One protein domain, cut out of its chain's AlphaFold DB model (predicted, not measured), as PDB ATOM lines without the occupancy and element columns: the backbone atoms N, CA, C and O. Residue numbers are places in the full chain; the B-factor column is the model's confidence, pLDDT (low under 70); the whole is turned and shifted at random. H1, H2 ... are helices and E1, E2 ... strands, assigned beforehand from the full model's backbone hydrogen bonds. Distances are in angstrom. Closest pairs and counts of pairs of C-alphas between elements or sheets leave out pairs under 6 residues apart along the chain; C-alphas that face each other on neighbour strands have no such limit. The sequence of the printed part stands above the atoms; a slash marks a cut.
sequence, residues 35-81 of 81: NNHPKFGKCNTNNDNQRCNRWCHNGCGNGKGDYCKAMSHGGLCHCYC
ATOM      1  N   ASN A  35      -2.312  45.441 -35.714       90.84
ATOM      2  CA  ASN A  35      -1.823  46.400 -34.729       90.84
ATOM      3  C   ASN A  35      -2.930  47.000 -33.850       90.84
ATOM      4  O   ASN A  35      -4.096  47.076 -34.241       90.84
ATOM      5  N   ASN A  36      -2.539  47.435 -32.648       90.80
ATOM      6  CA  ASN A  36      -3.366  48.277 -31.786       90.80
ATOM      7  C   ASN A  36      -3.147  49.742 -32.165       90.80
ATOM      8  O   ASN A  36      -2.018  50.157 -32.416       90.80
ATOM      9  N   HIS A  37      -4.200  50.549 -32.094       89.77
ATOM     10  CA  HIS A  37      -4.155  51.953 -32.491       89.77
ATOM     11  C   HIS A  37      -4.538  52.881 -31.335       89.77
ATOM     12  O   HIS A  37      -5.700  53.271 -31.220       89.77
ATOM     13  N   PRO A  38      -3.577  53.305 -30.490       87.73
ATOM     14  CA  PRO A  38      -3.812  54.307 -29.444       87.73
ATOM     15  C   PRO A  38      -4.369  55.627 -29.980       87.73
ATOM     16  O   PRO A  38      -5.199  56.258 -29.330       87.73
ATOM     17  N   LYS A  39      -3.978  56.004 -31.204       86.86
ATOM     18  CA  LYS A  39      -4.490  57.185 -31.915       86.86
ATOM     19  C   LYS A  39      -5.996  57.134 -32.215       86.86
ATOM     20  O   LYS A  39      -6.582  58.169 -32.501       86.86
ATOM     21  N   PHE A  40      -6.644  55.970 -32.095       88.81
ATOM     22  CA  PHE A  40      -8.106  55.875 -32.162       88.81
ATOM     23  C   PHE A  40      -8.802  56.610 -31.018       88.81
ATOM     24  O   PHE A  40      -9.985  56.938 -31.113       88.81
ATOM     25  N   GLY A  41      -8.084  56.776 -29.904       87.48
ATOM     26  CA  GLY A  41      -8.657  57.075 -28.606       87.48
ATOM     27  C   GLY A  41      -9.251  55.836 -27.932       87.48
ATOM     28  O   GLY A  41      -9.003  54.689 -28.312       87.48
ATOM     29  N   LYS A  42     -10.048  56.088 -26.892       86.72
ATOM     30  CA  LYS A  42     -10.740  55.049 -26.128       86.72
ATOM     31  C   LYS A  42     -11.717  54.295 -27.036       86.72
ATOM     32  O   LYS A  42     -12.548  54.914 -27.691       86.72
ATOM     33  N   CYS A  43     -11.617  52.971 -27.034       90.35
ATOM     34  CA  CYS A  43     -12.527  52.051 -27.708       90.35
ATOM     35  C   CYS A  43     -13.473  51.460 -26.660       90.35
ATOM     36  O   CYS A  43     -13.050  50.668 -25.814       90.35
ATOM     37  N   ASN A  44     -14.735  51.876 -26.657       88.18
ATOM     38  CA  ASN A  44     -15.774  51.256 -25.846       88.18
ATOM     39  C   ASN A  44     -16.554  50.252 -26.699       88.18
ATOM     40  O   ASN A  44     -17.212  50.650 -27.654       88.18
ATOM     41  N   THR A  45     -16.543  48.973 -26.325       84.60
ATOM     42  CA  THR A  45     -17.229  47.902 -27.067       84.60
ATOM     43  C   THR A  45     -18.714  48.198 -27.326       84.60
ATOM     44  O   THR A  45     -19.251  47.792 -28.351       84.60
ATOM     45  N   ASN A  46     -19.378  48.962 -26.455       83.51
ATOM     46  CA  ASN A  46     -20.796  49.294 -26.623       83.51
ATOM     47  C   ASN A  46     -21.060  50.380 -27.680       83.51
ATOM     48  O   ASN A  46     -22.150  50.423 -28.244       83.51
ATOM     49  N   ASN A  47     -20.091  51.260 -27.948       88.40
ATOM     50  CA  ASN A  47     -20.313  52.482 -28.731       88.40
ATOM     51  C   ASN A  47     -19.370  52.604 -29.935       88.40
ATOM     52  O   ASN A  47     -19.740  53.171 -30.958       88.40
ATOM     53  N   ASP A  48     -18.152  52.077 -29.825       90.28
ATOM     54  CA  ASP A  48     -17.062  52.341 -30.760       90.28
ATOM     55  C   ASP A  48     -16.727  51.158 -31.668       90.28
ATOM     56  O   ASP A  48     -15.957  51.354 -32.604       90.28
ATOM     57  N   ASN A  49     -17.325  49.975 -31.471       86.33
ATOM     58  CA  ASN A  49     -17.090  48.807 -32.334       86.33
ATOM     59  C   ASN A  49     -17.287  49.154 -33.818       86.33
ATOM     60  O   ASN A  49     -16.407  48.929 -34.634       86.33
ATOM     61  N   GLN A  50     -18.398  49.800 -34.190       90.61
ATOM     62  CA  GLN A  50     -18.625  50.180 -35.594       90.61
ATOM     63  C   GLN A  50     -17.628  51.230 -36.107       90.61
ATOM     64  O   GLN A  50     -17.296  51.251 -37.294       90.61
ATOM     65  N   ARG A  51     -17.165  52.131 -35.232       91.33
ATOM     66  CA  ARG A  51     -16.180  53.160 -35.586       91.33
ATOM     67  C   ARG A  51     -14.807  52.532 -35.811       91.33
ATOM     68  O   ARG A  51     -14.161  52.861 -36.802       91.33
ATOM     69  N   CYS A  52     -14.403  51.621 -34.931       91.97
ATOM     70  CA  CYS A  52     -13.153  50.881 -35.032       91.97
ATOM     71  C   CYS A  52     -13.194  49.962 -36.264       91.97
ATOM     72  O   CYS A  52     -12.263  50.004 -37.063       91.97
ATOM     73  N   ASN A  53     -14.335  49.314 -36.540       90.93
ATOM     74  CA  ASN A  53     -14.531  48.478 -37.727       90.93
ATOM     75  C   ASN A  53     -14.319  49.241 -39.018       90.93
ATOM     76  O   ASN A  53     -13.495  48.855 -39.842       90.93
ATOM     77  N   ARG A  54     -15.028  50.361 -39.195       91.36
ATOM     78  CA  ARG A  54     -14.887  51.183 -40.404       91.36
ATOM     79  C   ARG A  54     -13.464  51.688 -40.578       91.36
ATOM     80  O   ARG A  54     -12.951  51.703 -41.692       91.36
ATOM     81  N   TRP A  55     -12.818  52.081 -39.488       90.21
ATOM     82  CA  TRP A  55     -11.459  52.587 -39.558       90.21
ATOM     83  C   TRP A  55     -10.451  51.501 -39.941       90.21
ATOM     84  O   TRP A  55      -9.633  51.727 -40.831       90.21
ATOM     85  N   CYS A  56     -10.572  50.306 -39.360       91.82
ATOM     86  CA  CYS A  56      -9.772  49.158 -39.758       91.82
ATOM     87  C   CYS A  56     -10.064  48.747 -41.202       91.82
ATOM     88  O   CYS A  56      -9.124  48.645 -41.972       91.82
ATOM     89  N   HIS A  57     -11.325  48.612 -41.624       89.72
ATOM     90  CA  HIS A  57     -11.673  48.302 -43.019       89.72
ATOM     91  C   HIS A  57     -11.086  49.300 -44.028       89.72
ATOM     92  O   HIS A  57     -10.660  48.892 -45.103       89.72
ATOM     93  N   ASN A  58     -11.017  50.588 -43.682       88.74
ATOM     94  CA  ASN A  58     -10.460  51.609 -44.571       88.74
ATOM     95  C   ASN A  58      -8.924  51.583 -44.638       88.74
ATOM     96  O   ASN A  58      -8.356  51.968 -45.655       88.74
ATOM     97  N   GLY A  59      -8.240  51.146 -43.574       86.54
ATOM     98  CA  GLY A  59      -6.773  51.041 -43.543       86.54
ATOM     99  C   GLY A  59      -6.218  49.623 -43.703       86.54
ATOM    100  O   GLY A  59      -4.997  49.444 -43.716       86.54
ATOM    101  N   CYS A  60      -7.097  48.627 -43.823       86.64
ATOM    102  CA  CYS A  60      -6.783  47.224 -44.040       86.64
ATOM    103  C   CYS A  60      -7.460  46.664 -45.279       86.64
ATOM    104  O   CYS A  60      -8.654  46.380 -45.281       86.64
ATOM    105  N   GLY A  61      -6.652  46.350 -46.291       82.07
ATOM    106  CA  GLY A  61      -7.115  45.648 -47.489       82.07
ATOM    107  C   GLY A  61      -7.503  44.178 -47.270       82.07
ATOM    108  O   GLY A  61      -7.862  43.514 -48.234       82.07
ATOM    109  N   ASN A  62      -7.421  43.643 -46.041       82.36
ATOM    110  CA  ASN A  62      -7.787  42.251 -45.744       82.36
ATOM    111  C   ASN A  62      -9.291  42.048 -45.486       82.36
ATOM    112  O   ASN A  62      -9.742  40.905 -45.459       82.36
ATOM    113  N   GLY A  63     -10.062  43.122 -45.271       81.56
ATOM    114  CA  GLY A  63     -11.505  43.049 -45.026       81.56
ATOM    115  C   GLY A  63     -11.919  42.337 -43.731       81.56
ATOM    116  O   GLY A  63     -13.078  41.955 -43.609       81.56
ATOM    117  N   LYS A  64     -11.004  42.140 -42.774       85.75
ATOM    118  CA  LYS A  64     -11.281  41.364 -41.552       85.75
ATOM    119  C   LYS A  64     -11.860  42.178 -40.393       85.75
ATOM    120  O   LYS A  64     -12.311  41.581 -39.421       85.75
ATOM    121  N   GLY A  65     -11.869  43.507 -40.494       86.63
ATOM    122  CA  GLY A  65     -12.442  44.391 -39.478       86.63
ATOM    123  C   GLY A  65     -11.548  44.583 -38.251       86.63
ATOM    124  O   GLY A  65     -10.317  44.646 -38.365       86.63
ATOM    125  N   ASP A  66     -12.172  44.698 -37.079       91.42
ATOM    126  CA  ASP A  66     -11.535  45.090 -35.820       91.42
ATOM    127  C   ASP A  66     -12.071  44.357 -34.574       91.42
ATOM    128  O   ASP A  66     -13.043  43.602 -34.622       91.42
ATOM    129  N   TYR A  67     -11.467  44.663 -33.424       91.00
ATOM    130  CA  TYR A  67     -12.137  44.574 -32.127       91.00
ATOM    131  C   TYR A  67     -11.616  45.629 -31.138       91.00
ATOM    132  O   TYR A  67     -10.444  46.020 -31.167       91.00
ATOM    133  N   CYS A  68     -12.456  46.031 -30.176       91.28
ATOM    134  CA  CYS A  68     -11.999  46.771 -28.998       91.28
ATOM    135  C   CYS A  68     -11.276  45.827 -28.018       91.28
ATOM    136  O   CYS A  68     -11.904  45.066 -27.276       91.28
ATOM    137  N   LYS A  69      -9.944  45.896 -27.972       89.54
ATOM    138  CA  LYS A  69      -9.103  45.183 -27.005       89.54
ATOM    139  C   LYS A  69      -9.156  45.869 -25.642       89.54
ATOM    140  O   LYS A  69      -8.759  47.026 -25.520       89.54
ATOM    141  N   ALA A  70      -9.599  45.164 -24.604       86.95
ATOM    142  CA  ALA A  70      -9.607  45.691 -23.240       86.95
ATOM    143  C   ALA A  70      -8.176  45.857 -22.688       86.95
ATOM    144  O   ALA A  70      -7.376  44.924 -22.745       86.95
ATOM    145  N   MET A  71      -7.868  47.030 -22.129       82.63
ATOM    146  CA  MET A  71      -6.628  47.324 -21.399       82.63
ATOM    147  C   MET A  71      -6.961  47.922 -20.024       82.63
ATOM    148  O   MET A  71      -8.064  48.425 -19.801       82.63
ATOM    149  N   SER A  72      -5.992  47.939 -19.104       81.67
ATOM    150  CA  SER A  72      -6.184  48.447 -17.733       81.67
ATOM    151  C   SER A  72      -6.592  49.927 -17.649       81.67
ATOM    152  O   SER A  72      -7.134  50.352 -16.637       81.67
ATOM    153  N   HIS A  73      -6.348  50.718 -18.700       80.94
ATOM    154  CA  HIS A  73      -6.661  52.153 -18.781       80.94
ATOM    155  C   HIS A  73      -7.790  52.478 -19.783       80.94
ATOM    156  O   HIS A  73      -7.995  53.638 -20.138       80.94
ATOM    157  N   GLY A  74      -8.534  51.468 -20.249       81.93
ATOM    158  CA  GLY A  74      -9.584  51.602 -21.264       81.93
ATOM    159  C   GLY A  74      -9.400  50.626 -22.426       81.93
ATOM    160  O   GLY A  74      -8.435  49.873 -22.460       81.93
ATOM    161  N   GLY A  75     -10.332  50.601 -23.377       86.53
ATOM    162  CA  GLY A  75     -10.178  49.778 -24.577       86.53
ATOM    163  C   GLY A  75      -9.363  50.483 -25.663       86.53
ATOM    164  O   GLY A  75      -9.434  51.706 -25.795       86.53
ATOM    165  N   LEU A  76      -8.622  49.711 -26.452       91.30
ATOM    166  CA  LEU A  76      -7.916  50.151 -27.655       91.30
ATOM    167  C   LEU A  76      -8.507  49.468 -28.886       91.30
ATOM    168  O   LEU A  76      -8.880  48.300 -28.831       91.30
ATOM    169  N   CYS A  77      -8.560  50.185 -30.002       93.37
ATOM    170  CA  CYS A  77      -8.958  49.616 -31.284       93.37
ATOM    171  C   CYS A  77      -7.827  48.741 -31.838       93.37
ATOM    172  O   CYS A  77      -6.696  49.218 -31.961       93.37
ATOM    173  N   HIS A  78      -8.110  47.478 -32.147       93.19
ATOM    174  CA  HIS A  78      -7.164  46.561 -32.778       93.19
ATOM    175  C   HIS A  78      -7.696  46.108 -34.134       93.19
ATOM    176  O   HIS A  78      -8.788  45.551 -34.207       93.19
ATOM    177  N   CYS A  79      -6.908  46.296 -35.194       93.48
ATOM    178  CA  CYS A  79      -7.262  45.821 -36.531       93.48
ATOM    179  C   CYS A  79      -6.696  44.423 -36.766       93.48
ATOM    180  O   CYS A  79      -5.507  44.188 -36.536       93.48
ATOM    181  N   TYR A  80      -7.526  43.507 -37.262       90.90
ATOM    182  CA  TYR A  80      -7.099  42.130 -37.493       90.90
ATOM    183  C   TYR A  80      -6.007  42.011 -38.562       90.90
ATOM    184  O   TYR A  80      -5.926  42.805 -39.506       90.90
ATOM    185  N   CYS A  81      -5.192  40.966 -38.409       87.21
ATOM    186  CA  CYS A  81      -4.451  40.331 -39.494       87.21
ATOM    187  C   CYS A  81      -5.395  39.471 -40.327       87.21
ATOM    188  O   CYS A  81      -5.295  39.504 -41.569       87.21
TER     189      CYS A  81
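What this domain is: This is residues 35 to 81 of the 81 residues of the protein "Putative defensin-like protein 25" of Arabidopsis thaliana (UniProt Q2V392). A small three-stranded sheet, built of the hairpin E2 and E3 with short E1 beside E3, has one helix, H1, packed across one of its faces. A long link leads from E1 to the helix, and the tight turn of the hairpin lies at one end of the long axis. The printed part has 47 residues, with three named strands and one named helix in the order E1, H1, E2, E3. The sheet's order is E1, E3, E2, all antiparallel, and the class is mixed, helices and strands. The whole is compact, with a radius of gyration of the C-alphas of 9.6 A, and elongated in outline, spanning 29 by 19 by 14 A.

Where its parts are: E3, residues 74 to 79, is 16.5 A long and ends at C-alpha 79 (-7.262, 45.821, -36.531). E2, residues 66 to 71, is 15.4 A long. E1, residues 35 to 37, begins at C-alpha 35 (-1.823, 46.400, -34.729) and spans 6.4 A. H1, residues 49 to 59, begins at C-alpha 49 (-17.090, 48.807, -32.334) and is 15.4 A long.

How they stand to each other: E3 is the inner strand. It is antiparallel to E2 at 149 degrees, with N 69 and O 76 at 2.8 A and N 76 and O 69 at 2.8 A, within hydrogen-bond range. E1 is antiparallel to E3 at 133 degrees, with N 37 and O 77 at 2.8 A, within hydrogen-bond range. H1 is on the sheet at a height of 7.7 A, forming two layers, a helix on one face of a sheet. It lies over E2 and, only just, over E3, on which 3 of its C-alphas fall. On the local plane it stands at 61 degrees to E2, only just across the strands. The closest C-alphas of H1 and E2 are those of Asn 53 and Asp 66, 4.9 A apart. Those of H1 and E3 are Cys 56 and Cys 79, 5.3 A apart. E1, H1 and E2 form a split strand-helix-strand unit, two strands of one sheet that are not neighbours, with H1 between them along the chain and E3 between them in the sheet, and its crossover is right-handed. In H1 every O i to N i+4 pair is within hydrogen-bond range.

The domain as a whole: The two C-alphas farthest apart, those of Gly 61 and Ser 72, are 29.9 A apart. The printed part has no cut. The link E1 to H1 is long, with 11 residues. No printed residue is under 70 in pLDDT.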